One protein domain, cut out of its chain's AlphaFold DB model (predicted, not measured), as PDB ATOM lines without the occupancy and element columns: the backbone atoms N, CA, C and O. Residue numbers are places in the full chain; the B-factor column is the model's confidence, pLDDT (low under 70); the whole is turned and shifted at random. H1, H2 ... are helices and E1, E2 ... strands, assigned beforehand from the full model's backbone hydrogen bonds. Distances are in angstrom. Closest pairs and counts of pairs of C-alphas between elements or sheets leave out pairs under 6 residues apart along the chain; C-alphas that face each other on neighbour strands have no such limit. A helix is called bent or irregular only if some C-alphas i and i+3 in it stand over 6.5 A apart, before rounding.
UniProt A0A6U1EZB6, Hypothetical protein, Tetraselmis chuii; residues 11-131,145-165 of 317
ATOM      1  N   GLN A  11     171.495 132.057 132.367       65.12
ATOM      2  CA  GLN A  11     172.145 131.480 133.548       65.12
ATOM      3  C   GLN A  11     172.860 132.549 134.393       65.12
ATOM      4  O   GLN A  11     172.770 132.507 135.613       65.12
ATOM      5  N   LEU A  12     173.473 133.548 133.744       69.75
ATOM      6  CA  LEU A  12     174.070 134.709 134.409       69.75
ATOM      7  C   LEU A  12     173.031 135.510 135.214       69.75
ATOM      8  O   LEU A  12     173.212 135.711 136.402       69.75
ATOM      9  N   ARG A  13     171.903 135.908 134.610       72.12
ATOM     10  CA  ARG A  13     170.879 136.705 135.316       72.12
ATOM     11  C   ARG A  13     170.158 135.923 136.413       72.12
ATOM     12  O   ARG A  13     169.721 136.519 137.393       72.12
ATOM     13  N   MET A  14     170.063 134.597 136.292       78.88
ATOM     14  CA  MET A  14     169.578 133.750 137.387       78.88
ATOM     15  C   MET A  14     170.495 133.833 138.617       78.88
ATOM     16  O   MET A  14     169.989 133.856 139.737       78.88
ATOM     17  N   GLN A  15     171.807 134.015 138.427       81.06
ATOM     18  CA  GLN A  15     172.762 134.279 139.513       81.06
ATOM     19  C   GLN A  15     172.633 135.686 140.132       81.06
ATOM     20  O   GLN A  15     173.302 135.945 141.124       81.06
ATOM     21  N   ASP A  16     171.735 136.539 139.625       85.56
ATOM     22  CA  ASP A  16     171.328 137.822 140.227       85.56
ATOM     23  C   ASP A  16     169.836 137.821 140.647       85.56
ATOM     24  O   ASP A  16     169.250 138.875 140.918       85.56
ATOM     25  N   THR A  17     169.179 136.651 140.640       85.25
ATOM     26  CA  THR A  17     167.727 136.506 140.845       85.25
ATOM     27  C   THR A  17     167.377 135.969 142.235       85.25
ATOM     28  O   THR A  17     167.876 134.920 142.650       85.25
ATOM     29  N   LEU A  18     166.434 136.641 142.902       89.44
ATOM     30  CA  LEU A  18     165.614 136.100 143.984       89.44
ATOM     31  C   LEU A  18     164.458 135.299 143.370       89.44
ATOM     32  O   LEU A  18     163.584 135.883 142.731       89.44
ATOM     33  N   ALA A  19     164.433 133.983 143.548       86.75
ATOM     34  CA  ALA A  19     163.315 133.153 143.108       86.75
ATOM     35  C   ALA A  19     162.345 132.911 144.272       86.75
ATOM     36  O   ALA A  19     162.736 132.385 145.313       86.75
ATOM     37  N   VAL A  20     161.083 133.303 144.114       84.88
ATOM     38  CA  VAL A  20     160.068 133.203 145.168       84.88
ATOM     39  C   VAL A  20     159.212 131.966 144.951       84.88
ATOM     40  O   VAL A  20     158.510 131.848 143.949       84.88
ATOM     41  N   SER A  21     159.221 131.072 145.934       81.62
ATOM     42  CA  SER A  21     158.205 130.039 146.078       81.62
ATOM     43  C   SER A  21     157.183 130.461 147.114       81.62
ATOM     44  O   SER A  21     157.522 130.912 148.209       81.62
ATOM     45  N   TYR A  22     155.915 130.332 146.751       79.50
ATOM     46  CA  TYR A  22     154.796 130.741 147.575       79.50
ATOM     47  C   TYR A  22     153.563 129.898 147.239       79.50
ATOM     48  O   TYR A  22     153.521 129.166 146.243       79.50
ATOM     49  N   ARG A  23     152.531 129.993 148.077       75.06
ATOM     50  CA  ARG A  23     151.231 129.378 147.810       75.06
ATOM     51  C   ARG A  23     150.275 130.399 147.233       75.06
ATOM     52  O   ARG A  23     150.046 131.427 147.851       75.06
ATOM     53  N   TRP A  24     149.701 130.081 146.082       72.19
ATOM     54  CA  TRP A  24     148.543 130.783 145.531       72.19
ATOM     55  C   TRP A  24     147.388 130.785 146.550       72.19
ATOM     56  O   TRP A  24     147.325 129.878 147.377       72.19
ATOM     57  N   HIS A  25     146.463 131.733 146.472       67.75
ATOM     58  CA  HIS A  25     145.263 131.812 147.311       67.75
ATOM     59  C   HIS A  25     144.077 132.226 146.447       67.75
ATOM     60  O   HIS A  25     144.081 133.311 145.872       67.75
ATOM     61  N   ASP A  26     143.056 131.376 146.346       59.28
ATOM     62  CA  ASP A  26     142.009 131.506 145.319       59.28
ATOM     63  C   ASP A  26     141.148 132.780 145.462       59.28
ATOM     64  O   ASP A  26     140.538 133.225 144.494       59.28
ATOM     65  N   GLU A  27     141.171 133.413 146.639       60.75
ATOM     66  CA  GLU A  27     140.424 134.637 146.965       60.75
ATOM     67  C   GLU A  27     141.286 135.918 147.001       60.75
ATOM     68  O   GLU A  27     140.749 137.011 147.171       60.75
ATOM     69  N   ASN A  28     142.615 135.824 146.846       63.28
ATOM     70  CA  ASN A  28     143.525 136.967 146.998       63.28
ATOM     71  C   ASN A  28     144.332 137.235 145.716       63.28
ATOM     72  O   ASN A  28     145.273 136.501 145.407       63.28
ATOM     73  N   SER A  29     144.022 138.326 145.003       66.50
ATOM     74  CA  SER A  29     144.928 138.916 144.006       66.50
ATOM     75  C   SER A  29     145.390 140.315 144.424       66.50
ATOM     76  O   SER A  29     144.598 141.224 144.668       66.50
ATOM     77  N   VAL A  30     146.708 140.505 144.494       70.44
ATOM     78  CA  VAL A  30     147.335 141.812 144.713       70.44
ATOM     79  C   VAL A  30     147.713 142.391 143.356       70.44
ATOM     80  O   VAL A  30     148.495 141.813 142.596       70.44
ATOM     81  N   HIS A  31     147.164 143.563 143.053       70.62
ATOM     82  CA  HIS A  31     147.555 144.357 141.895       70.62
ATOM     83  C   HIS A  31     148.904 145.036 142.174       70.62
ATOM     84  O   HIS A  31     148.976 145.955 142.988       70.62
ATOM     85  N   LEU A  32     149.971 144.607 141.494       67.81
ATOM     86  CA  LEU A  32     151.295 145.230 141.620       67.81
ATOM     87  C   LEU A  32     151.496 146.374 140.623       67.81
ATOM     88  O   LEU A  32     152.097 147.397 140.948       67.81
ATOM     89  N   ALA A  33     151.013 146.202 139.391       66.94
ATOM     90  CA  ALA A  33     151.112 147.201 138.334       66.94
ATOM     91  C   ALA A  33     149.997 147.016 137.292       66.94
ATOM     92  O   ALA A  33     149.275 146.022 137.287       66.94
ATOM     93  N   SER A  34     149.868 147.969 136.368       65.69
ATOM     94  CA  SER A  34     148.929 147.855 135.247       65.69
ATOM     95  C   SER A  34     149.272 146.634 134.382       65.69
ATOM     96  O   SER A  34     150.355 146.575 133.798       65.69
ATOM     97  N   GLY A  35     148.358 145.661 134.326       68.88
ATOM     98  CA  GLY A  35     148.565 144.383 133.637       68.88
ATOM     99  C   GLY A  35     149.426 143.364 134.397       68.88
ATOM    100  O   GLY A  35     149.836 142.375 133.795       68.88
ATOM    101  N   LEU A  36     149.714 143.593 135.685       69.94
ATOM    102  CA  LEU A  36     150.389 142.638 136.566       69.94
ATOM    103  C   LEU A  36     149.613 142.483 137.878       69.94
ATOM    104  O   LEU A  36     149.777 143.258 138.826       69.94
ATOM    105  N   GLU A  37     148.809 141.429 137.922       75.12
ATOM    106  CA  GLU A  37     148.178 140.910 139.130       75.12
ATOM    107  C   GLU A  37     148.904 139.635 139.552       75.12
ATOM    108  O   GLU A  37     149.217 138.791 138.710       75.12
ATOM    109  N   LEU A  38     149.169 139.491 140.850       75.62
ATOM    110  CA  LEU A  38     149.683 138.253 141.424       75.62
ATOM    111  C   LEU A  38     148.666 137.682 142.401       75.62
ATOM    112  O   LEU A  38     148.120 138.400 143.236       75.62
ATOM    113  N   ASN A  39     148.444 136.376 142.319       78.06
ATOM    114  CA  ASN A  39     147.564 135.642 143.216       78.06
ATOM    115  C   ASN A  39     148.288 135.356 144.552       78.06
ATOM    116  O   ASN A  39     148.731 134.238 144.796       78.06
ATOM    117  N   ILE A  40     148.506 136.398 145.361       78.62
ATOM    118  CA  ILE A  40     149.260 136.374 146.628       78.62
ATOM    119  C   ILE A  40     148.479 137.052 147.755       78.62
ATOM    120  O   ILE A  40     147.681 137.953 147.505       78.62
ATOM    121  N   THR A  41     148.750 136.684 149.010       79.56
ATOM    122  CA  THR A  41     148.249 137.441 150.172       79.56
ATOM    123  C   THR A  41     149.066 138.711 150.418       79.56
ATOM    124  O   THR A  41     150.227 138.824 150.013       79.56
ATOM    125  N   GLN A  42     148.501 139.661 151.170       81.06
ATOM    126  CA  GLN A  42     149.225 140.858 151.609       81.06
ATOM    127  C   GLN A  42     150.467 140.520 152.458       81.06
ATOM    128  O   GLN A  42     151.482 141.216 152.373       81.06
ATOM    129  N   TRP A  43     150.419 139.436 153.246       85.25
ATOM    130  CA  TRP A  43     151.576 138.935 153.995       85.25
ATOM    131  C   TRP A  43     152.686 138.460 153.045       85.25
ATOM    132  O   TRP A  43     153.826 138.907 153.174       85.25
ATOM    133  N   GLN A  44     152.345 137.654 152.031       84.88
ATOM    134  CA  GLN A  44     153.301 137.208 151.011       84.88
ATOM    135  C   GLN A  44     153.909 138.395 150.254       84.88
ATOM    136  O   GLN A  44     155.128 138.475 150.136       84.88
ATOM    137  N   ALA A  45     153.095 139.358 149.808       85.62
ATOM    138  CA  ALA A  45     153.573 140.567 149.132       85.62
ATOM    139  C   ALA A  45     154.579 141.359 149.991       85.62
ATOM    140  O   ALA A  45     155.628 141.778 149.503       85.62
ATOM    141  N   THR A  46     154.288 141.514 151.286       87.56
ATOM    142  CA  THR A  46     155.164 142.217 152.238       87.56
ATOM    143  C   THR A  46     156.484 141.470 152.447       87.56
ATOM    144  O   THR A  46     157.549 142.087 152.409       87.56
ATOM    145  N   ALA A  47     156.433 140.142 152.596       89.50
ATOM    146  CA  ALA A  47     157.620 139.297 152.721       89.50
ATOM    147  C   ALA A  47     158.497 139.323 151.452       89.50
ATOM    148  O   ALA A  47     159.721 139.341 151.555       89.50
ATOM    149  N   ILE A  48     157.890 139.393 150.259       88.50
ATOM    150  CA  ILE A  48     158.613 139.519 148.981       88.50
ATOM    151  C   ILE A  48     159.393 140.828 148.909       88.50
ATOM    152  O   ILE A  48     160.575 140.801 148.574       88.50
ATOM    153  N   LEU A  49     158.767 141.957 149.249       88.19
ATOM    154  CA  LEU A  49     159.436 143.261 149.238       88.19
ATOM    155  C   LEU A  49     160.632 143.282 150.204       88.19
ATOM    156  O   LEU A  49     161.737 143.635 149.802       88.19
ATOM    157  N   GLN A  50     160.448 142.784 151.431       90.00
ATOM    158  CA  GLN A  50     161.538 142.647 152.405       90.00
ATOM    159  C   GLN A  50     162.650 141.704 151.917       90.00
ATOM    160  O   GLN A  50     163.832 141.977 152.131       90.00
ATOM    161  N   GLY A  51     162.300 140.608 151.239       88.62
ATOM    162  CA  GLY A  51     163.260 139.684 150.632       88.62
ATOM    163  C   GLY A  51     164.097 140.331 149.525       88.62
ATOM    164  O   GLY A  51     165.304 140.102 149.461       88.62
ATOM    165  N   ILE A  52     163.492 141.177 148.686       88.06
ATOM    166  CA  ILE A  52     164.204 141.943 147.649       88.06
ATOM    167  C   ILE A  52     165.203 142.909 148.302       88.06
ATOM    168  O   ILE A  52     166.394 142.855 147.992       88.06
ATOM    169  N   ASP A  53     164.742 143.722 149.258       87.81
ATOM    170  CA  ASP A  53     165.569 144.731 149.934       87.81
ATOM    171  C   ASP A  53     166.757 144.114 150.698       87.81
ATOM    172  O   ASP A  53     167.849 144.681 150.725       87.81
ATOM    173  N   THR A  54     166.559 142.945 151.321       89.56
ATOM    174  CA  THR A  54     167.583 142.288 152.154       89.56
ATOM    175  C   THR A  54     168.580 141.435 151.372       89.56
ATOM    176  O   THR A  54     169.722 141.296 151.810       89.56
ATOM    177  N   THR A  55     168.186 140.861 150.231       88.06
ATOM    178  CA  THR A  55     169.088 140.028 149.410       88.06
ATOM    179  C   THR A  55     169.948 140.837 148.448       88.06
ATOM    180  O   THR A  55     171.006 140.359 148.041       88.06
ATOM    181  N   GLY A  56     169.511 142.042 148.064       85.31
ATOM    182  CA  GLY A  56     170.186 142.851 147.046       85.31
ATOM    183  C   GLY A  56     170.115 142.255 145.633       85.31
ATOM    184  O   GLY A  56     170.852 142.698 144.752       85.31
ATOM    185  N   CYS A  57     169.252 141.258 145.405       84.62
ATOM    186  CA  CYS A  57     169.037 140.664 144.087       84.62
ATOM    187  C   CYS A  57     168.532 141.711 143.081       84.62
ATOM    188  O   CYS A  57     167.643 142.509 143.377       84.62
ATOM    189  N   VAL A  58     169.061 141.668 141.856       83.94
ATOM    190  CA  VAL A  58     168.693 142.595 140.769       83.94
ATOM    191  C   VAL A  58     167.337 142.230 140.160       83.94
ATOM    192  O   VAL A  58     166.618 143.092 139.651       83.94
ATOM    193  N   TYR A  59     166.975 140.946 140.215       83.06
ATOM    194  CA  TYR A  59     165.731 140.419 139.666       83.06
ATOM    195  C   TYR A  59     164.943 139.654 140.730       83.06
ATOM    196  O   TYR A  59     165.519 138.962 141.567       83.06
ATOM    197  N   CYS A  60     163.617 139.729 140.655       84.12
ATOM    198  CA  CYS A  60     162.711 138.874 141.412       84.12
ATOM    199  C   CYS A  60     161.902 138.030 140.423       84.12
ATOM    200  O   CYS A  60     161.311 138.571 139.486       84.12
ATOM    201  N   TRP A  61     161.909 136.714 140.606       84.88
ATOM    202  CA  TRP A  61     161.137 135.769 139.810       84.88
ATOM    203  C   TRP A  61     160.015 135.183 140.663       84.88
ATOM    204  O   TRP A  61     160.257 134.702 141.770       84.88
ATOM    205  N   ILE A  62     158.791 135.254 140.145       77.81
ATOM    206  CA  ILE A  62     157.564 134.846 140.824       77.81
ATOM    207  C   ILE A  62     156.679 134.150 139.785       77.81
ATOM    208  O   ILE A  62     156.411 134.732 138.731       77.81
ATOM    209  N   ASP A  63     156.224 132.927 140.064       71.88
ATOM    210  CA  ASP A  63     155.311 132.198 139.176       71.88
ATOM    211  C   ASP A  63     153.940 132.874 139.104       71.88
ATOM    212  O   ASP A  63     153.156 132.819 140.047       71.88
ATOM    213  N   ASN A  64     153.604 133.446 137.946       66.12
ATOM    214  CA  ASN A  64     152.274 133.990 137.661       66.12
ATOM    215  C   ASN A  64     151.327 132.977 136.983       66.12
ATOM    216  O   ASN A  64     150.265 133.361 136.496       66.12
ATOM    217  N   LEU A  65     151.692 131.688 136.966       63.09
ATOM    218  CA  LEU A  65     150.841 130.583 136.523       63.09
ATOM    219  C   LEU A  65     150.744 129.511 137.613       63.09
ATOM    220  O   LEU A  65     151.756 128.962 138.042       63.09
ATOM    221  N   ALA A  66     149.522 129.156 138.011       61.44
ATOM    222  CA  ALA A  66     149.296 127.981 138.840       61.44
ATOM    223  C   ALA A  66     149.644 126.707 138.056       61.44
ATOM    224  O   ALA A  66     149.276 126.562 136.888       61.44
ATOM    225  N   ILE A  67     150.284 125.738 138.717       63.28
ATOM    226  CA  ILE A  67     150.439 124.389 138.164       63.28
ATOM    227  C   ILE A  67     149.031 123.783 137.994       63.28
ATOM    228  O   ILE A  67     148.320 123.637 138.994       63.28
ATOM    229  N   PRO A  68     148.611 123.380 136.778       61.12
ATOM    230  CA  PRO A  68     147.284 122.816 136.566       61.12
ATOM    231  C   PRO A  68     147.067 121.553 137.402       61.12
ATOM    232  O   PRO A  68     147.809 120.581 137.273       61.12
ATOM    233  N   SER A  69     146.023 121.539 138.234       58.34
ATOM    234  CA  SER A  69     145.673 120.363 139.048       58.34
ATOM    235  C   SER A  69     144.802 119.343 138.296       58.34
ATOM    236  O   SER A  69     144.539 118.248 138.801       58.34
ATOM    237  N   GLU A  70     144.357 119.684 137.082       64.62
ATOM    238  CA  GLU A  70     143.493 118.850 136.256       64.62
ATOM    239  C   GLU A  70     144.225 117.683 135.595       64.62
ATOM    240  O   GLU A  70     145.249 117.835 134.927       64.62
ATOM    241  N   ARG A  71     143.601 116.500 135.641       59.72
ATOM    242  CA  ARG A  71     144.142 115.282 135.022       59.72
ATOM    243  C   ARG A  71     144.411 115.409 133.513       59.72
ATOM    244  O   ARG A  71     145.285 114.697 133.030       59.72
ATOM    245  N   LYS A  72     143.685 116.267 132.788       66.00
ATOM    246  CA  LYS A  72     143.864 116.481 131.339       66.00
ATOM    247  C   LYS A  72     145.106 117.315 130.996       66.00
ATOM    248  O   LYS A  72     145.618 117.195 129.892       66.00
ATOM    249  N   LEU A  73     145.613 118.115 131.938       65.12
ATOM    250  CA  LEU A  73     146.709 119.072 131.726       65.12
ATOM    251  C   LEU A  73     148.054 118.581 132.300       65.12
ATOM    252  O   LEU A  73     148.994 119.356 132.469       65.12
ATOM    253  N   ARG A  74     148.177 117.272 132.573       62.22
ATOM    254  CA  ARG A  74     149.354 116.656 133.217       62.22
ATOM    255  C   ARG A  74     150.671 116.859 132.464       62.22
ATOM    256  O   ARG A  74     151.703 117.019 133.107       62.22
ATOM    257  N   SER A  75     150.668 116.872 131.133       60.66
ATOM    258  CA  SER A  75     151.868 117.137 130.320       60.66
ATOM    259  C   SER A  75     152.385 118.573 130.491       60.66
ATOM    260  O   SER A  75     153.593 118.796 130.610       60.66
ATOM    261  N   VAL A  76     151.465 119.537 130.590       65.38
ATOM    262  CA  VAL A  76     151.766 120.945 130.883       65.38
ATOM    263  C   VAL A  76     152.292 121.074 132.313       65.38
ATOM    264  O   VAL A  76     153.360 121.640 132.517       65.38
ATOM    265  N   GLN A  77     151.618 120.455 133.287       65.06
ATOM    266  CA  GLN A  77     152.062 120.380 134.685       65.06
ATOM    267  C   GLN A  77     153.483 119.799 134.830       65.06
ATOM    268  O   GLN A  77     154.309 120.403 135.511       65.06
ATOM    269  N   LYS A  78     153.803 118.678 134.161       60.34
ATOM    270  CA  LYS A  78     155.160 118.090 134.137       60.34
ATOM    271  C   LYS A  78     156.202 119.099 133.627       60.34
ATOM    272  O   LYS A  78     157.256 119.260 134.238       60.34
ATOM    273  N   THR A  79     155.888 119.801 132.538       61.56
ATOM    274  CA  THR A  79     156.772 120.812 131.927       61.56
ATOM    275  C   THR A  79     156.983 122.026 132.836       61.56
ATOM    276  O   THR A  79     158.108 122.506 132.962       61.56
ATOM    277  N   LEU A  80     155.922 122.520 133.483       65.19
ATOM    278  CA  LEU A  80     155.996 123.646 134.419       65.19
ATOM    279  C   LEU A  80     156.855 123.293 135.639       65.19
ATOM    280  O   LEU A  80     157.797 124.022 135.933       65.19
ATOM    281  N   LEU A  81     156.623 122.132 136.263       64.88
ATOM    282  CA  LEU A  81     157.425 121.643 137.392       64.88
ATOM    283  C   LEU A  81     158.922 121.546 137.055       64.88
ATOM    284  O   LEU A  81     159.756 121.998 137.835       64.88
ATOM    285  N   SER A  82     159.277 121.008 135.883       60.88
ATOM    286  CA  SER A  82     160.681 120.931 135.445       60.88
ATOM    287  C   SER A  82     161.321 122.324 135.295       60.88
ATOM    288  O   SER A  82     162.437 122.562 135.760       60.88
ATOM    289  N   ARG A  83     160.583 123.296 134.739       65.38
ATOM    290  CA  ARG A  83     161.044 124.691 134.616       65.38
ATOM    291  C   ARG A  83     161.201 125.385 135.970       65.38
ATOM    292  O   ARG A  83     162.200 126.073 136.167       65.38
ATOM    293  N   MET A  84     160.270 125.169 136.899       71.38
ATOM    294  CA  MET A  84     160.377 125.662 138.277       71.38
ATOM    295  C   MET A  84     161.640 125.111 138.951       71.38
ATOM    296  O   MET A  84     162.424 125.878 139.495       71.38
ATOM    297  N   MET A  85     161.926 123.810 138.824       69.62
ATOM    298  CA  MET A  85     163.152 123.196 139.361       69.62
ATOM    299  C   MET A  85     164.447 123.782 138.769       69.62
ATOM    300  O   MET A  85     165.433 123.971 139.490       69.62
ATOM    301  N   ALA A  86     164.456 124.092 137.469       66.00
ATOM    302  CA  ALA A  86     165.587 124.749 136.815       66.00
ATOM    303  C   ALA A  86     165.820 126.175 137.352       66.00
ATOM    304  O   ALA A  86     166.964 126.580 137.554       66.00
ATOM    305  N   VAL A  87     164.751 126.921 137.653       72.94
ATOM    306  CA  VAL A  87     164.843 128.212 138.357       72.94
ATOM    307  C   VAL A  87     165.341 128.016 139.794       72.94
ATOM    308  O   VAL A  87     166.329 128.642 140.177       72.94
ATOM    309  N   TYR A  88     164.736 127.072 140.523       76.88
ATOM    310  CA  TYR A  88     165.120 126.550 141.843       76.88
ATOM    311  C   TYR A  88     166.639 126.424 142.048       76.88
ATOM    312  O   TYR A  88     167.222 126.895 143.023       76.88
ATOM    313  N   SER A  89     167.283 125.764 141.089       71.44
ATOM    314  CA  SER A  89     168.702 125.399 141.138       71.44
ATOM    315  C   SER A  89     169.655 126.466 140.589       71.44
ATOM    316  O   SER A  89     170.828 126.494 140.973       71.44
ATOM    317  N   ALA A  90     169.175 127.357 139.716       74.12
ATOM    318  CA  ALA A  90     169.985 128.402 139.089       74.12
ATOM    319  C   ALA A  90     169.953 129.755 139.824       74.12
ATOM    320  O   ALA A  90     170.855 130.567 139.610       74.12
ATOM    321  N   ALA A  91     168.931 130.008 140.649       80.38
ATOM    322  CA  ALA A  91     168.759 131.258 141.386       80.38
ATOM    323  C   ALA A  91     169.919 131.552 142.361       80.38
ATOM    324  O   ALA A  91     170.529 130.633 142.919       80.38
ATOM    325  N   LEU A  92     170.188 132.838 142.615       85.06
ATOM    326  CA  LEU A  92     171.138 133.271 143.646       85.06
ATOM    327  C   LEU A  92     170.625 132.904 145.038       85.06
ATOM    328  O   LEU A  92     171.331 132.287 145.835       85.06
ATOM    329  N   VAL A  93     169.374 133.285 145.296       89.12
ATOM    330  CA  VAL A  93     168.635 133.007 146.523       89.12
ATOM    331  C   VAL A  93     167.246 132.533 146.134       89.12
ATOM    332  O   VAL A  93     166.568 133.161 145.325       89.12
ATOM    333  N   THR A  94     166.801 131.434 146.732       87.31
ATOM    334  CA  THR A  94     165.385 131.062 146.738       87.31
ATOM    335  C   THR A  94     164.767 131.521 148.049       87.31
ATOM    336  O   THR A  94     165.371 131.359 149.106       87.31
ATOM    337  N   MET A  95     163.564 132.076 148.000       87.94
ATOM    338  CA  MET A  95     162.787 132.417 149.185       87.94
ATOM    339  C   MET A  95     161.504 131.593 149.200       87.94
ATOM    340  O   MET A  95     160.679 131.718 148.297       87.94
ATOM    341  N   ALA A  96     161.347 130.755 150.222       84.25
ATOM    342  CA  ALA A  96     160.165 129.923 150.422       84.25
ATOM    343  C   ALA A  96     159.226 130.571 151.450       84.25
ATOM    344  O   ALA A  96     159.574 130.709 152.629       84.25
ATOM    345  N   LEU A  97     158.032 130.956 150.999       82.19
ATOM    346  CA  LEU A  97     156.982 131.565 151.811       82.19
ATOM    347  C   LEU A  97     155.980 130.504 152.268       82.19
ATOM    348  O   LEU A  97     155.181 129.990 151.481       82.19
ATOM    349  N   ARG A  98     156.002 130.205 153.566       79.69
ATOM    350  CA  ARG A  98     155.103 129.248 154.213       79.69
ATOM    351  C   ARG A  98     153.884 129.968 154.784       79.69
ATOM    352  O   ARG A  98     153.892 130.350 155.951       79.69
ATOM    353  N   SER A  99     152.860 130.165 153.957       75.94
ATOM    354  CA  SER A  99     151.539 130.614 154.419       75.94
ATOM    355  C   SER A  99     150.704 129.452 154.960       75.94
ATOM    356  O   SER A  99     150.993 128.286 154.687       75.94
ATOM    357  N   ARG A 100     149.632 129.771 155.686       73.19
ATOM    358  CA  ARG A 100     148.614 128.807 156.128       73.19
ATOM    359  C   ARG A 100     147.867 128.216 154.922       73.19
ATOM    360  O   ARG A 100     147.741 128.862 153.881       73.19
ATOM    361  N   GLU A 101     147.376 126.986 155.070       66.69
ATOM    362  CA  GLU A 101     146.634 126.238 154.041       66.69
ATOM    363  C   GLU A 101     145.339 125.650 154.638       66.69
ATOM    364  O   GLU A 101     145.338 125.139 155.765       66.69
ATOM    365  N   THR A 102     144.244 125.697 153.876       61.03
ATOM    366  CA  THR A 102     142.992 124.958 154.120       61.03
ATOM    367  C   THR A 102     143.151 123.472 153.775       61.03
ATOM    368  O   THR A 102     144.026 123.086 153.001       61.03
ATOM    369  N   GLU A 103     142.335 122.603 154.373       57.41
ATOM    370  CA  GLU A 103     142.368 121.153 154.121       57.41
ATOM    371  C   GLU A 103     141.574 120.775 152.854       57.41
ATOM    372  O   GLU A 103     140.575 121.403 152.528       57.41
ATOM    373  N   GLY A 104     142.027 119.764 152.107       53.66
ATOM    374  CA  GLY A 104     141.388 119.250 150.886       53.66
ATOM    375  C   GLY A 104     141.766 119.928 149.556       53.66
ATOM    376  O   GLY A 104     141.813 119.250 148.528       53.66
ATOM    377  N   ASP A 105     142.070 121.227 149.545       47.66
ATOM    378  CA  ASP A 105     142.038 122.030 148.309       47.66
ATOM    379  C   ASP A 105     143.144 121.769 147.259       47.66
ATOM    380  O   ASP A 105     142.955 122.103 146.085       47.66
ATOM    381  N   ARG A 106     144.329 121.240 147.620       54.84
ATOM    382  CA  ARG A 106     145.551 121.465 146.798       54.84
ATOM    383  C   ARG A 106     146.392 120.246 146.402       54.84
ATOM    384  O   ARG A 106     146.314 119.160 146.965       54.84
ATOM    385  N   TYR A 107     147.187 120.451 145.342       49.81
ATOM    386  CA  TYR A 107     148.029 119.449 144.664       49.81
ATOM    387  C   TYR A 107     149.047 118.786 145.605       49.81
ATOM    388  O   TYR A 107     149.190 117.559 145.598       49.81
ATOM    389  N   HIS A 108     149.667 119.602 146.455       55.19
ATOM    390  CA  HIS A 108     150.337 119.195 147.681       55.19
ATOM    391  C   HIS A 108     149.689 119.964 148.831       55.19
ATOM    392  O   HIS A 108     149.442 121.161 148.684       55.19
ATOM    393  N   GLN A 109     149.432 119.289 149.946       51.78
ATOM    394  CA  GLN A 109     149.033 119.922 151.203       51.78
ATOM    395  C   GLN A 109     150.045 119.553 152.271       51.78
ATOM    396  O   GLN A 109     150.492 118.405 152.277       51.78
ATOM    397  N   ARG A 110     150.407 120.503 153.141       54.69
ATOM    398  CA  ARG A 110     151.279 120.287 154.316       54.69
ATOM    399  C   ARG A 110     152.306 119.163 154.156       54.69
ATOM    400  O   ARG A 110     152.307 118.162 154.855       54.69
ATOM    401  N   VAL A 111     153.186 119.372 153.191       46.56
ATOM    402  CA  VAL A 111     154.628 119.415 153.396       46.56
ATOM    403  C   VAL A 111     155.103 120.488 152.415       46.56
ATOM    404  O   VAL A 111     154.604 120.595 151.293       46.56
ATOM    405  N   TRP A 112     156.011 121.329 152.895       52.06
ATOM    406  CA  TRP A 112     157.036 122.057 152.153       52.06
ATOM    407  C   TRP A 112     157.159 121.735 150.663       52.06
ATOM    408  O   TRP A 112     157.172 120.567 150.267       52.06
ATOM    409  N   THR A 113     157.424 122.744 149.833       58.69
ATOM    410  CA  THR A 113     158.023 122.476 148.524       58.69
ATOM    411  C   THR A 113     159.460 122.002 148.706       58.69
ATOM    412  O   THR A 113     160.436 122.745 148.690       58.69
ATOM    413  N   LEU A 114     159.571 120.701 148.944       55.06
ATOM    414  CA  LEU A 114     160.823 119.995 149.163       55.06
ATOM    415  C   LEU A 114     161.743 120.112 147.939       55.06
ATOM    416  O   LEU A 114     162.957 120.198 148.068       55.06
ATOM    417  N   GLN A 115     161.115 120.209 146.767       60.28
ATOM    418  CA  GLN A 115     161.669 120.664 145.497       60.28
ATOM    419  C   GLN A 115     162.580 121.895 145.666       60.28
ATOM    420  O   GLN A 115     163.786 121.783 145.458       60.28
ATOM    421  N   GLU A 116     162.051 123.022 146.138       65.44
ATOM    422  CA  GLU A 116     162.794 124.249 146.452       65.44
ATOM    423  C   GLU A 116     163.781 124.066 147.592       65.44
ATOM    424  O   GLU A 116     164.934 124.489 147.494       65.44
ATOM    425  N   PHE A 117     163.338 123.416 148.670       67.12
ATOM    426  CA  PHE A 117     164.139 123.222 149.875       67.12
ATOM    427  C   PHE A 117     165.436 122.441 149.606       67.12
ATOM    428  O   PHE A 117     166.391 122.534 150.382       67.12
ATOM    429  N   CYS A 118     165.491 121.712 148.491       61.38
ATOM    430  CA  CYS A 118     166.656 120.962 148.046       61.38
ATOM    431  C   CYS A 118     167.322 121.603 146.818       61.38
ATOM    432  O   CYS A 118     168.528 121.798 146.842       61.38
ATOM    433  N   ALA A 119     166.585 122.033 145.789       67.75
ATOM    434  CA  ALA A 119     167.187 122.681 144.618       67.75
ATOM    435  C   ALA A 119     167.965 123.966 144.966       67.75
ATOM    436  O   ALA A 119     169.002 124.244 144.361       67.75
ATOM    437  N   ALA A 120     167.485 124.736 145.945       76.38
ATOM    438  CA  ALA A 120     168.020 126.047 146.277       76.38
ATOM    439  C   ALA A 120     169.438 125.998 146.874       76.38
ATOM    440  O   ALA A 120     169.634 125.564 148.016       76.38
ATOM    441  N   ARG A 121     170.413 126.555 146.144       75.06
ATOM    442  CA  ARG A 121     171.799 126.778 146.607       75.06
ATOM    443  C   ARG A 121     171.846 127.641 147.873       75.06
ATOM    444  O   ARG A 121     172.438 127.242 148.870       75.06
ATOM    445  N   SER A 122     171.152 128.776 147.855       85.00
ATOM    446  CA  SER A 122     170.862 129.592 149.037       85.00
ATOM    447  C   SER A 122     169.354 129.660 149.237       85.00
ATOM    448  O   SER A 122     168.614 129.811 148.264       85.00
ATOM    449  N   LEU A 123     168.898 129.523 150.483       84.44
ATOM    450  CA  LEU A 123     167.483 129.467 150.828       84.44
ATOM    451  C   LEU A 123     167.188 130.381 152.016       84.44
ATOM    452  O   LEU A 123     167.768 130.213 153.087       84.44
ATOM    453  N   ILE A 124     166.236 131.288 151.828       87.75
ATOM    454  CA  ILE A 124     165.562 132.026 152.895       87.75
ATOM    455  C   ILE A 124     164.187 131.391 153.086       87.75
ATOM    456  O   ILE A 124     163.498 131.071 152.119       87.75
ATOM    457  N   VAL A 125     163.776 131.203 154.335       84.00
ATOM    458  CA  VAL A 125     162.466 130.645 154.666       84.00
ATOM    459  C   VAL A 125     161.735 131.629 155.562       84.00
ATOM    460  O   VAL A 125     162.258 132.011 156.605       84.00
ATOM    461  N   ILE A 126     160.529 132.025 155.161       85.50
ATOM    462  CA  ILE A 126     159.688 132.953 155.921       85.50
ATOM    463  C   ILE A 126     158.356 132.262 156.203       85.50
ATOM    464  O   ILE A 126     157.720 131.727 155.292       85.50
ATOM    465  N   THR A 127     157.949 132.250 157.470       81.94
ATOM    466  CA  THR A 127     156.765 131.528 157.954       81.94
ATOM    467  C   THR A 127     155.704 132.503 158.421       81.94
ATOM    468  O   THR A 127     155.995 133.421 159.186       81.94
ATOM    469  N   GLU A 128     154.468 132.295 157.982       79.81
ATOM    470  CA  GLU A 128     153.315 133.031 158.481       79.81
ATOM    471  C   GLU A 128     153.017 132.567 159.910       79.81
ATOM    472  O   GLU A 128     152.643 131.416 160.150       79.81
ATOM    473  N   THR A 129     153.245 133.447 160.883       69.81
ATOM    474  CA  THR A 129     153.046 133.136 162.298       69.81
ATOM    475  C   THR A 129     151.561 133.070 162.640       69.81
ATOM    476  O   THR A 129     150.768 133.934 162.262       69.81
ATOM    477  N   CYS A 130     151.163 132.063 163.419       55.81
ATOM    478  CA  CYS A 130     149.845 132.071 164.042       55.81
ATOM    479  C   CYS A 130     149.756 133.234 165.037       55.81
ATOM    480  O   CYS A 130     150.507 133.277 166.011       55.81
ATOM    481  N   VAL A 131     148.784 134.130 164.847       50.50
ATOM    482  CA  VAL A 131     148.362 135.069 165.896       50.50
ATOM    483  C   VAL A 131     147.596 134.276 166.956       50.50
ATOM    484  O   VAL A 131     146.374 134.134 166.898       50.50
ATOM    485  N   ALA A 145     148.465 125.316 161.240       51.59
ATOM    486  CA  ALA A 145     149.811 125.885 161.257       51.59
ATOM    487  C   ALA A 145     150.561 125.540 159.959       51.59
ATOM    488  O   ALA A 145     150.455 124.415 159.467       51.59
ATOM    489  N   ALA A 146     151.317 126.498 159.418       56.41
ATOM    490  CA  ALA A 146     151.993 126.325 158.132       56.41
ATOM    491  C   ALA A 146     152.974 125.132 158.138       56.41
ATOM    492  O   ALA A 146     153.128 124.467 157.115       56.41
ATOM    493  N   VAL A 147     153.601 124.851 159.290       62.53
ATOM    494  CA  VAL A 147     154.462 123.687 159.579       62.53
ATOM    495  C   VAL A 147     154.350 123.320 161.066       62.53
ATOM    496  O   VAL A 147     154.099 124.199 161.891       62.53
ATOM    497  N   LEU A 148     154.543 122.041 161.414       63.84
ATOM    498  CA  LEU A 148     154.694 121.567 162.798       63.84
ATOM    499  C   LEU A 148     156.180 121.466 163.206       63.84
ATOM    500  O   LEU A 148     157.007 121.028 162.411       63.84
ATOM    501  N   ASP A 149     156.525 121.755 164.465       65.25
ATOM    502  CA  ASP A 149     157.922 121.766 164.958       65.25
ATOM    503  C   ASP A 149     158.708 120.470 164.650       65.25
ATOM    504  O   ASP A 149     159.868 120.499 164.237       65.25
ATOM    505  N   GLY A 150     158.061 119.306 164.793       64.00
ATOM    506  CA  GLY A 150     158.661 117.996 164.489       64.00
ATOM    507  C   GLY A 150     158.844 117.701 162.991       64.00
ATOM    508  O   GLY A 150     159.511 116.729 162.622       64.00
ATOM    509  N   GLU A 151     158.254 118.514 162.116       64.56
ATOM    510  CA  GLU A 151     158.500 118.499 160.674       64.56
ATOM    511  C   GLU A 151     159.660 119.429 160.313       64.56
ATOM    512  O   GLU A 151     160.512 119.012 159.530       64.56
ATOM    513  N   GLU A 152     159.752 120.616 160.932       72.31
ATOM    514  CA  GLU A 152     160.881 121.553 160.783       72.31
ATOM    515  C   GLU A 152     162.221 120.834 160.977       72.31
ATOM    516  O   GLU A 152     163.056 120.805 160.074       72.31
ATOM    517  N   MET A 153     162.387 120.159 162.122       73.06
ATOM    518  CA  MET A 153     163.638 119.486 162.493       73.06
ATOM    519  C   MET A 153     164.064 118.407 161.489       73.06
ATOM    520  O   MET A 153     165.252 118.236 161.211       73.06
ATOM    521  N   VAL A 154     163.099 117.655 160.948       72.25
ATOM    522  CA  VAL A 154     163.383 116.615 159.948       72.25
ATOM    523  C   VAL A 154     163.793 117.263 158.631       72.25
ATOM    524  O   VAL A 154     164.773 116.842 158.024       72.25
ATOM    525  N   ILE A 155     163.096 118.317 158.220       71.19
ATOM    526  CA  ILE A 155     163.355 119.043 156.979       71.19
ATOM    527  C   ILE A 155     164.733 119.723 157.021       71.19
ATOM    528  O   ILE A 155     165.545 119.482 156.127       71.19
ATOM    529  N   GLU A 156     165.080 120.445 158.090       75.69
ATOM    530  CA  GLU A 156     166.422 121.020 158.286       75.69
ATOM    531  C   GLU A 156     167.540 119.969 158.221       75.69
ATOM    532  O   GLU A 156     168.565 120.181 157.562       75.69
ATOM    533  N   SER A 157     167.342 118.812 158.868       76.88
ATOM    534  CA  SER A 157     168.298 117.700 158.825       76.88
ATOM    535  C   SER A 157     168.506 117.185 157.397       76.88
ATOM    536  O   SER A 157     169.636 116.894 157.003       76.88
ATOM    537  N   LEU A 158     167.435 117.111 156.603       74.31
ATOM    538  CA  LEU A 158     167.475 116.644 155.216       74.31
ATOM    539  C   LEU A 158     168.164 117.633 154.278       74.31
ATOM    540  O   LEU A 158     168.927 117.212 153.413       74.31
ATOM    541  N   ARG A 159     167.965 118.946 154.457       76.44
ATOM    542  CA  ARG A 159     168.732 119.943 153.689       76.44
ATOM    543  C   ARG A 159     170.201 119.935 154.065       76.44
ATOM    544  O   ARG A 159     171.017 120.097 153.169       76.44
ATOM    545  N   ARG A 160     170.569 119.693 155.325       77.94
ATOM    546  CA  ARG A 160     171.983 119.507 155.687       77.94
ATOM    547  C   ARG A 160     172.584 118.307 154.945       77.94
ATOM    548  O   ARG A 160     173.577 118.475 154.244       77.94
ATOM    549  N   GLU A 161     171.910 117.157 154.999       75.06
ATOM    550  CA  GLU A 161     172.306 115.934 154.282       75.06
ATOM    551  C   GLU A 161     172.394 116.137 152.753       75.06
ATOM    552  O   GLU A 161     173.277 115.585 152.092       75.06
ATOM    553  N   TYR A 162     171.492 116.938 152.179       74.50
ATOM    554  CA  TYR A 162     171.499 117.297 150.761       74.50
ATOM    555  C   TYR A 162     172.652 118.254 150.407       74.50
ATOM    556  O   TYR A 162     173.378 118.011 149.443       74.50
ATOM    557  N   MET A 163     172.851 119.324 151.184       76.06
ATOM    558  CA  MET A 163     173.881 120.340 150.927       76.06
ATOM    559  C   MET A 163     175.292 119.748 151.019       76.06
ATOM    560  O   MET A 163     176.127 120.052 150.171       76.06
ATOM    561  N   GLU A 164     175.532 118.811 151.946       75.69
ATOM    562  CA  GLU A 164     176.767 118.004 152.023       75.69
ATOM    563  C   GLU A 164     177.072 117.213 150.736       75.69
ATOM    564  O   GLU A 164     178.208 116.793 150.505       75.69
ATOM    565  N   ARG A 165     176.065 116.990 149.882       72.12
ATOM    566  CA  ARG A 165     176.195 116.293 148.597       72.12
ATOM    567  C   ARG A 165     176.155 117.226 147.399       72.12
ATOM    568  O   ARG A 165     176.422 116.738 146.303       72.12
TER     569      ARG A 165
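This is residues 11 to 131 and 145 to 165 of the 317 residues of the protein "Hypothetical protein" of Tetraselmis chuii (UniProt A0A6U1EZB6). A slab of four parallel strands has helix H2 over one face, running along the strands; across the sheet from H2, the helices H3, H4 and H5 form a loose row, in which H3 and H4 graze the sheet and H5 is off it. The small hairpin of E2 and E3 lies beyond the ends of the strands, near the start of H2. The printed part has 142 residues, with five named helices and six named strands in the order H1 E1 E2 E3 H2 E4 H3 E5 H4 E6 H5, a mixed class; the sheet's order is E4 E1 E5 E6. It is compact, with a radius of gyration of the C-alphas of 15.1 A, and spans 41 by 39 by 37 A.

H1, residues 11 to 14, only grazes the sheet and only just touches H3, residues 71 to 90, with 3 pairs of C-alphas within 8 A, the closest Met 14 and Ala 90 at 5.6 A; H3 does so with residues 87 to 90 alone. E1, residues 17 to 21, is parallel to its neighbours E4, residues 59 to 62, with N 18 and O 59 2.8 A apart, and E5, residues 93 to 98, with N 19 and O 93 2.9 A apart, both within hydrogen-bond range. E6, residues 123 to 127, is parallel to E5, with N 96 and O 124 at 2.9 A. E2, residues 30 to 33, and E3, residues 36 to 38, form an antiparallel hairpin, with N 30 and O 38 at 2.8 A. H2, residues 42 to 55, is on the sheet over E1 and E5 at a height of 8.6 A, making two layers, helix over sheet; its closest C-alphas to E5 are Gln 44 and Leu 97, 6.8 A. E4, H3 and E5 make a split strand-helix-strand unit, E1 between its strands, and E5, H4, residues 114 to 119, and E6 an unsplit one, both with right-handed crossovers. H3, with residues 85 to 89 alone, touches H4 at a steep tilt of 42 degrees, the same way, closest at C-alphas 89 and 119, 4.7 A. H5, residues 149 to 163, touches H4 with residues 159 to 163 alone, at a shallow tilt of 25 degrees, the same way, closest at C-alphas 118 and 159, 6.1 A. O i to N i+4 pairs are within hydrogen-bond range throughout H2 and H4, in 14 of 16 in H3 and 10 of 11 in H5; H1 is too short for one.

H1 begins at C-alpha 11 (172.145, 131.480, 133.548). H2 is 20.0 A long, H3 29.3 A, H5 21.3 A and E5 16.0 A. H3 is irregular, its C-alphas 72 and 75 being 8.1 A apart, and has a kink of 33 degrees near residue 78. H5 ends at C-alpha 163 (173.881, 120.340, 150.927).

The C-alphas farthest apart, Ser 34 and Glu 164, are 44.1 A apart. Residues 132 to 144 are not printed, and C-alphas 131 and 145 are 10.4 A apart across this cut. The link from E5 to H4, 15 residues, is long. Mean pLDDT of the printed part is 72.1, and 63 residues are under 70, among them residues 64 to 83 and 101 to 119.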